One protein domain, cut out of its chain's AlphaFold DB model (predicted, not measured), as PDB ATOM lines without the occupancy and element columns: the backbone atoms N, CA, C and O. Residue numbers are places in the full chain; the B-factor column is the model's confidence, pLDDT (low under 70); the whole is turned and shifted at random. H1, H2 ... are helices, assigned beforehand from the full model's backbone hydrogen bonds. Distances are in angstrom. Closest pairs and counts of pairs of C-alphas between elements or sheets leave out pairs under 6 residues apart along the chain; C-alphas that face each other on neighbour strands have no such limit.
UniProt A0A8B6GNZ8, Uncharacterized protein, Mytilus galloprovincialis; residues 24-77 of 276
ATOM      1  N   ARG A  24       0.494   3.592 -21.815       77.00
ATOM      2  CA  ARG A  24       1.745   4.061 -21.248       77.00
ATOM      3  C   ARG A  24       1.676   3.633 -19.804       77.00
ATOM      4  O   ARG A  24       0.864   4.138 -19.034       77.00
ATOM      5  N   LEU A  25       2.498   2.652 -19.465       91.06
ATOM      6  CA  LEU A  25       2.512   2.049 -18.151       91.06
ATOM      7  C   LEU A  25       3.143   3.069 -17.206       91.06
ATOM      8  O   LEU A  25       4.361   3.133 -17.069       91.06
ATOM      9  N   SER A  26       2.315   3.932 -16.622       93.62
ATOM     10  CA  SER A  26       2.731   4.956 -15.668       93.62
ATOM     11  C   SER A  26       2.860   4.375 -14.264       93.62
ATOM     12  O   SER A  26       2.115   3.472 -13.874       93.62
ATOM     13  N   CYS A  27       3.811   4.894 -13.493       91.12
ATOM     14  CA  CYS A  27       3.898   4.608 -12.066       91.12
ATOM     15  C   CYS A  27       2.738   5.307 -11.326       91.12
ATOM     16  O   CYS A  27       2.453   6.467 -11.618       91.12
ATOM     17  N   PRO A  28       2.064   4.655 -10.359       85.38
ATOM     18  CA  PRO A  28       1.013   5.304  -9.570       85.38
ATOM     19  C   PRO A  28       1.570   6.304  -8.541       85.38
ATOM     20  O   PRO A  28       0.835   7.162  -8.062       85.38
ATOM     21  N   PHE A  29       2.860   6.203  -8.201       81.50
ATOM     22  CA  PHE A  29       3.491   7.011  -7.154       81.50
ATOM     23  C   PHE A  29       4.282   8.206  -7.699       81.50
ATOM     24  O   PHE A  29       4.544   9.166  -6.977       81.50
ATOM     25  N   CYS A  30       4.677   8.177  -8.974       84.56
ATOM     26  CA  CYS A  30       5.451   9.251  -9.584       84.56
ATOM     27  C   CYS A  30       5.092   9.434 -11.071       84.56
ATOM     28  O   CYS A  30       4.565   8.513 -11.688       84.56
ATOM     29  N   PRO A  31       5.403  10.588 -11.687       84.62
ATOM     30  CA  PRO A  31       5.020  10.883 -13.073       84.62
ATOM     31  C   PRO A  31       5.833  10.117 -14.138       84.62
ATOM     32  O   PRO A  31       5.805  10.485 -15.311       84.62
ATOM     33  N   SER A  32       6.578   9.074 -13.759       88.12
ATOM     34  CA  SER A  32       7.386   8.281 -14.691       88.12
ATOM     35  C   SER A  32       6.514   7.342 -15.527       88.12
ATOM     36  O   SER A  32       5.609   6.682 -15.010       88.12
ATOM     37  N   THR A  33       6.820   7.249 -16.821       94.75
ATOM     38  CA  THR A  33       6.137   6.373 -17.785       94.75
ATOM     39  C   THR A  33       7.106   5.366 -18.385       94.75
ATOM     40  O   THR A  33       8.219   5.739 -18.752       94.75
ATOM     41  N   PHE A  34       6.667   4.120 -18.554       94.25
ATOM     42  CA  PHE A  34       7.513   3.014 -19.004       94.25
ATOM     43  C   PHE A  34       6.983   2.370 -20.285       94.25
ATOM     44  O   PHE A  34       5.785   2.416 -20.572       94.25
ATOM     45  N   LYS A  35       7.895   1.758 -21.053       91.94
ATOM     46  CA  LYS A  35       7.572   1.046 -22.303       91.94
ATOM     47  C   LYS A  35       7.114  -0.390 -22.052       91.94
ATOM     48  O   LYS A  35       6.352  -0.929 -22.844       91.94
ATOM     49  N   THR A  36       7.583  -1.013 -20.968       93.19
ATOM     50  CA  THR A  36       7.265  -2.405 -20.621       93.19
ATOM     51  C   THR A  36       6.784  -2.535 -19.177       93.19
ATOM     52  O   THR A  36       7.147  -1.754 -18.293       93.19
ATOM     53  N   LYS A  37       5.951  -3.554 -18.923       92.31
ATOM     54  CA  LYS A  37       5.392  -3.845 -17.592       92.31
ATOM     55  C   LYS A  37       6.470  -4.214 -16.578       92.31
ATOM     56  O   LYS A  37       6.361  -3.838 -15.416       92.31
ATOM     57  N   GLU A  38       7.517  -4.899 -17.028       94.62
ATOM     58  CA  GLU A  38       8.650  -5.281 -16.187       94.62
ATOM     59  C   GLU A  38       9.425  -4.056 -15.684       94.62
ATOM     60  O   GLU A  38       9.675  -3.950 -14.486       94.62
ATOM     61  N   GLN A  39       9.713  -3.082 -16.560       95.38
ATOM     62  CA  GLN A  39      10.374  -1.829 -16.174       95.38
ATOM     63  C   GLN A  39       9.541  -1.039 -15.163       95.38
ATOM     64  O   GLN A  39      10.072  -0.582 -14.154       95.38
ATOM     65  N   ARG A  40       8.223  -0.932 -15.391       95.00
ATOM     66  CA  ARG A  40       7.318  -0.283 -14.434       95.00
ATOM     67  C   ARG A  40       7.341  -0.994 -13.080       95.00
ATOM     68  O   ARG A  40       7.374  -0.328 -12.055       95.00
ATOM     69  N   ASN A  41       7.300  -2.326 -13.056       93.00
ATOM     70  CA  ASN A  41       7.266  -3.084 -11.807       93.00
ATOM     71  C   ASN A  41       8.584  -2.977 -11.023       93.00
ATOM     72  O   ASN A  41       8.531  -2.728  -9.823       93.00
ATOM     73  N   LYS A  42       9.744  -3.092 -11.690       94.31
ATOM     74  CA  LYS A  42      11.059  -2.858 -11.060       94.31
ATOM     75  C   LYS A  42      11.143  -1.448 -10.483       94.31
ATOM     76  O   LYS A  42      11.466  -1.278  -9.312       94.31
ATOM     77  N   HIS A  43      10.717  -0.456 -11.266       92.75
ATOM     78  CA  HIS A  43      10.635   0.915 -10.794       92.75
ATOM     79  C   HIS A  43       9.706   1.064  -9.590       92.75
ATOM     80  O   HIS A  43      10.063   1.785  -8.676       92.75
ATOM     81  N   ILE A  44       8.528   0.428  -9.559       88.94
ATOM     82  CA  ILE A  44       7.615   0.526  -8.410       88.94
ATOM     83  C   ILE A  44       8.314   0.074  -7.128       88.94
ATOM     84  O   ILE A  44       8.221   0.804  -6.151       88.94
ATOM     85  N   ILE A  45       9.039  -1.050  -7.162       88.50
ATOM     86  CA  ILE A  45       9.780  -1.587  -6.008       88.50
ATOM     87  C   ILE A  45      10.826  -0.569  -5.529       88.50
ATOM     88  O   ILE A  45      10.793  -0.137  -4.380       88.50
ATOM     89  N   GLU A  46      11.682  -0.080  -6.430       86.56
ATOM     90  CA  GLU A  46      12.711   0.919  -6.092       86.56
ATOM     91  C   GLU A  46      12.113   2.260  -5.639       86.56
ATOM     92  O   GLU A  46      12.638   2.939  -4.752       86.56
ATOM     93  N   CYS A  47      11.000   2.656  -6.256       84.25
ATOM     94  CA  CYS A  47      10.288   3.892  -5.974       84.25
ATOM     95  C   CYS A  47       9.668   3.846  -4.575       84.25
ATOM     96  O   CYS A  47       9.767   4.841  -3.859       84.25
ATOM     97  N   THR A  48       9.099   2.707  -4.164       79.12
ATOM     98  CA  THR A  48       8.583   2.499  -2.802       79.12
ATOM     99  C   THR A  48       9.686   2.337  -1.765       79.12
ATOM    100  O   THR A  48       9.530   2.840  -0.654       79.12
ATOM    101  N   ASP A  49      10.809   1.710  -2.119       77.94
ATOM    102  CA  ASP A  49      11.895   1.451  -1.167       77.94
ATOM    103  C   ASP A  49      12.743   2.702  -0.896       77.94
ATOM    104  O   ASP A  49      13.227   2.910   0.217       77.94
ATOM    105  N   SER A  50      12.884   3.583  -1.891       78.31
ATOM    106  CA  SER A  50      13.745   4.770  -1.789       78.31
ATOM    107  C   SER A  50      12.999   6.060  -1.452       78.31
ATOM    108  O   SER A  50      13.622   7.048  -1.052       78.31
ATOM    109  N   ARG A  51      11.676   6.113  -1.659       84.38
ATOM    110  CA  ARG A  51      10.890   7.340  -1.474       84.38
ATOM    111  C   ARG A  51       9.654   7.094  -0.625       84.38
ATOM    112  O   ARG A  51       8.864   6.191  -0.848       84.38
ATOM    113  N   LEU A  52       9.466   7.990   0.332       88.12
ATOM    114  CA  LEU A  52       8.298   8.065   1.185       88.12
ATOM    115  C   LEU A  52       7.312   9.061   0.569       88.12
ATOM    116  O   LEU A  52       7.657  10.221   0.318       88.12
ATOM    117  N   PHE A  53       6.085   8.604   0.342       89.56
ATOM    118  CA  PHE A  53       5.011   9.380  -0.276       89.56
ATOM    119  C   PHE A  53       4.055   9.927   0.782       89.56
ATOM    120  O   PHE A  53       3.777   9.273   1.789       89.56
ATOM    121  N   CYS A  54       3.535  11.132   0.556       91.44
ATOM    122  CA  CYS A  54       2.409  11.633   1.330       91.44
ATOM    123  C   CYS A  54       1.116  10.960   0.856       91.44
ATOM    124  O   CYS A  54       0.843  10.910  -0.337       91.44
ATOM    125  N   ALA A  55       0.289  10.483   1.787       88.00
ATOM    126  CA  ALA A  55      -1.004   9.882   1.452       88.00
ATOM    127  C   ALA A  55      -2.059  10.912   0.999       88.00
ATOM    128  O   ALA A  55      -3.082  10.539   0.435       88.00
ATOM    129  N   LEU A  56      -1.828  12.200   1.271       90.38
ATOM    130  CA  LEU A  56      -2.813  13.269   1.079       90.38
ATOM    131  C   LEU A  56      -2.534  14.133  -0.158       90.38
ATOM    132  O   LEU A  56      -3.393  14.910  -0.570       90.38
ATOM    133  N   CYS A  57      -1.341  14.037  -0.747       92.44
ATOM    134  CA  CYS A  57      -0.965  14.799  -1.935       92.44
ATOM    135  C   CYS A  57       0.213  14.126  -2.676       92.44
ATOM    136  O   CYS A  57       0.862  13.252  -2.108       92.44
ATOM    137  N   PRO A  58       0.561  14.535  -3.912       89.31
ATOM    138  CA  PRO A  58       1.619  13.890  -4.703       89.31
ATOM    139  C   PRO A  58       3.057  14.208  -4.235       89.31
ATOM    140  O   PRO A  58       4.019  13.994  -4.974       89.31
ATOM    141  N   TYR A  59       3.232  14.753  -3.026       92.19
ATOM    142  CA  TYR A  59       4.546  15.040  -2.457       92.19
ATOM    143  C   TYR A  59       5.285  13.747  -2.080       92.19
ATOM    144  O   TYR A  59       4.712  12.843  -1.473       92.19
ATOM    145  N   ASN A  60       6.582  13.684  -2.391       91.56
ATOM    146  CA  ASN A  60       7.460  12.578  -2.015       91.56
ATOM    147  C   ASN A  60       8.842  13.066  -1.574       91.56
ATOM    148  O   ASN A  60       9.282  14.154  -1.941       91.56
ATOM    149  N   THR A  61       9.517  12.267  -0.750       92.44
ATOM    150  CA  THR A  61      10.846  12.572  -0.202       92.44
ATOM    151  C   THR A  61      11.600  11.291   0.125       92.44
ATOM    152  O   THR A  61      10.993  10.286   0.470       92.44
ATOM    153  N   THR A  62      12.929  11.320   0.077       90.44
ATOM    154  CA  THR A  62      13.777  10.189   0.488       90.44
ATOM    155  C   THR A  62      13.914  10.073   2.009       90.44
ATOM    156  O   THR A  62      14.168   8.996   2.533       90.44
ATOM    157  N   LYS A  63      13.724  11.174   2.753       91.25
ATOM    158  CA  LYS A  63      13.868  11.197   4.221       91.25
ATOM    159  C   LYS A  63      12.528  11.354   4.930       91.25
ATOM    160  O   LYS A  63      11.764  12.280   4.637       91.25
ATOM    161  N   ARG A  64      12.303  10.524   5.956       87.38
ATOM    162  CA  ARG A  64      11.077  10.518   6.782       87.38
ATOM    163  C   ARG A  64      10.836  11.835   7.518       87.38
ATOM    164  O   ARG A  64       9.694  12.268   7.642       87.38
ATOM    165  N   VAL A  65      11.908  12.507   7.941       93.25
ATOM    166  CA  VAL A  65      11.845  13.811   8.628       93.25
ATOM    167  C   VAL A  65      11.118  14.855   7.774       93.25
ATOM    168  O   VAL A  65      10.247  15.566   8.274       93.25
ATOM    169  N   TYR A  66      11.410  14.908   6.473       96.00
ATOM    170  CA  TYR A  66      10.758  15.858   5.572       96.00
ATOM    171  C   TYR A  66       9.310  15.484   5.270       96.00
ATOM    172  O   TYR A  66       8.490  16.384   5.113       96.00
ATOM    173  N   LEU A  67       8.971  14.190   5.245       95.31
ATOM    174  CA  LEU A  67       7.588  13.759   5.039       95.31
ATOM    175  C   LEU A  67       6.720  14.180   6.227       95.31
ATOM    176  O   LEU A  67       5.667  14.782   6.044       95.31
ATOM    177  N   ASN A  68       7.202  13.945   7.449       93.12
ATOM    178  CA  ASN A  68       6.509  14.358   8.667       93.12
ATOM    179  C   ASN A  68       6.348  15.878   8.744       93.12
ATOM    180  O   ASN A  68       5.272  16.364   9.089       93.12
ATOM    181  N   LYS A  69       7.398  16.640   8.406       95.69
ATOM    182  CA  LYS A  69       7.322  18.105   8.358       95.69
ATOM    183  C   LYS A  69       6.284  18.567   7.337       95.69
ATOM    184  O   LYS A  69       5.478  19.425   7.666       95.69
ATOM    185  N   HIS A  70       6.272  17.959   6.151       95.88
ATOM    186  CA  HIS A  70       5.294  18.241   5.105       95.88
ATOM    187  C   HIS A  70       3.856  17.962   5.569       95.88
ATOM    188  O   HIS A  70       3.004  18.839   5.450       95.88
ATOM    189  N   ILE A  71       3.595  16.790   6.161       95.06
ATOM    190  CA  ILE A  71       2.269  16.446   6.697       95.06
ATOM    191  C   ILE A  71       1.856  17.463   7.763       95.06
ATOM    192  O   ILE A  71       0.756  17.998   7.696       95.06
ATOM    193  N   LYS A  72       2.753  17.810   8.695       94.19
ATOM    194  CA  LYS A  72       2.466  18.807   9.734       94.19
ATOM    195  C   LYS A  72       2.183  20.200   9.164       94.19
ATOM    196  O   LYS A  72       1.265  20.856   9.627       94.19
ATOM    197  N   SER A  73       2.944  20.659   8.174       95.25
ATOM    198  CA  SER A  73       2.809  22.029   7.662       95.25
ATOM    199  C   SER A  73       1.686  22.211   6.642       95.25
ATOM    200  O   SER A  73       1.133  23.297   6.549       95.25
ATOM    201  N   ILE A  74       1.403  21.191   5.826       95.62
ATOM    202  CA  ILE A  74       0.446  21.290   4.712       95.62
ATOM    203  C   ILE A  74      -0.900  20.659   5.075       95.62
ATOM    204  O   ILE A  74      -1.941  21.161   4.661       95.62
ATOM    205  N   HIS A  75      -0.889  19.575   5.853       93.38
ATOM    206  CA  HIS A  75      -2.080  18.765   6.114       93.38
ATOM    207  C   HIS A  75      -2.558  18.808   7.569       93.38
ATOM    208  O   HIS A  75      -3.740  18.607   7.819       93.38
ATOM    209  N   CYS A  76      -1.689  19.134   8.527       86.19
ATOM    210  CA  CYS A  76      -2.060  19.357   9.923       86.19
ATOM    211  C   CYS A  76      -2.404  20.836  10.146       86.19
ATOM    212  O   CYS A  76      -1.791  21.536  10.952       86.19
ATOM    213  N   SER A  77      -3.378  21.335   9.385       69.50
ATOM    214  CA  SER A  77      -3.968  22.647   9.647       69.50
ATOM    215  C   SER A  77      -4.934  22.520  10.829       69.50
ATOM    216  O   SER A  77      -6.128  22.347  10.650       69.50
TER     217      SER A  77
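AT A GLANCE: This is residues 24 to 77 of the 276 residues of an uncharacterized protein of Mytilus galloprovincialis (UniProt A0A8B6GNZ8). Two looped-back stretches, each followed by a helix, stand one after the other along a loose rod: residues 24 to 36 double back before H1, and residues 51 to 63 double back before H2. The helices keep apart at the two ends of the rod, with the second looped stretch between them. The printed part has 54 residues with two named helices, H1 then H2, and no named strand; the class is all helix, though under half of the residues, 26 of 54, are in named elements. The whole is loose, with a radius of gyration of the C-alphas of 12.9 A and spans of 40 by 18 by 11 A.

IN THESE COORDINATES: The printed part begins at Arg 24, with its C-alpha at (1.745, 4.061, -21.248). H1, residues 37 to 50, is 19.8 A from first to last C-alpha and begins with C-alpha 37 at (5.392, -3.845, -17.592). H2, residues 64 to 75, is 15.5 A long by the same measure and ends with C-alpha 75 at (-2.080, 18.765, 6.114).

HOW THE PARTS SIT: Before H1, residues 25 to 26 pair with residues 33 to 34, antiparallel. After H1, residues 52 to 53 pair with residues 60 to 61, also antiparallel. H1 and H2 are apart, with no C-alpha of the one within 8 A of the other. H1 has the N-to-C direction (0.25, 0.41, 0.88), and H2 has (-0.82, 0.57, -0.04). In H1 and H2 every O i to N i+4 pair is within hydrogen-bond range.

THE WHOLE: The two C-alphas farthest apart are those of Thr 36 and Ser 77, at 40.9 A. The printed part has no cut. The link from H1 to H2, 13 residues, is long. The mean pLDDT of the printed part is 89.8, and residue 77 is under 70.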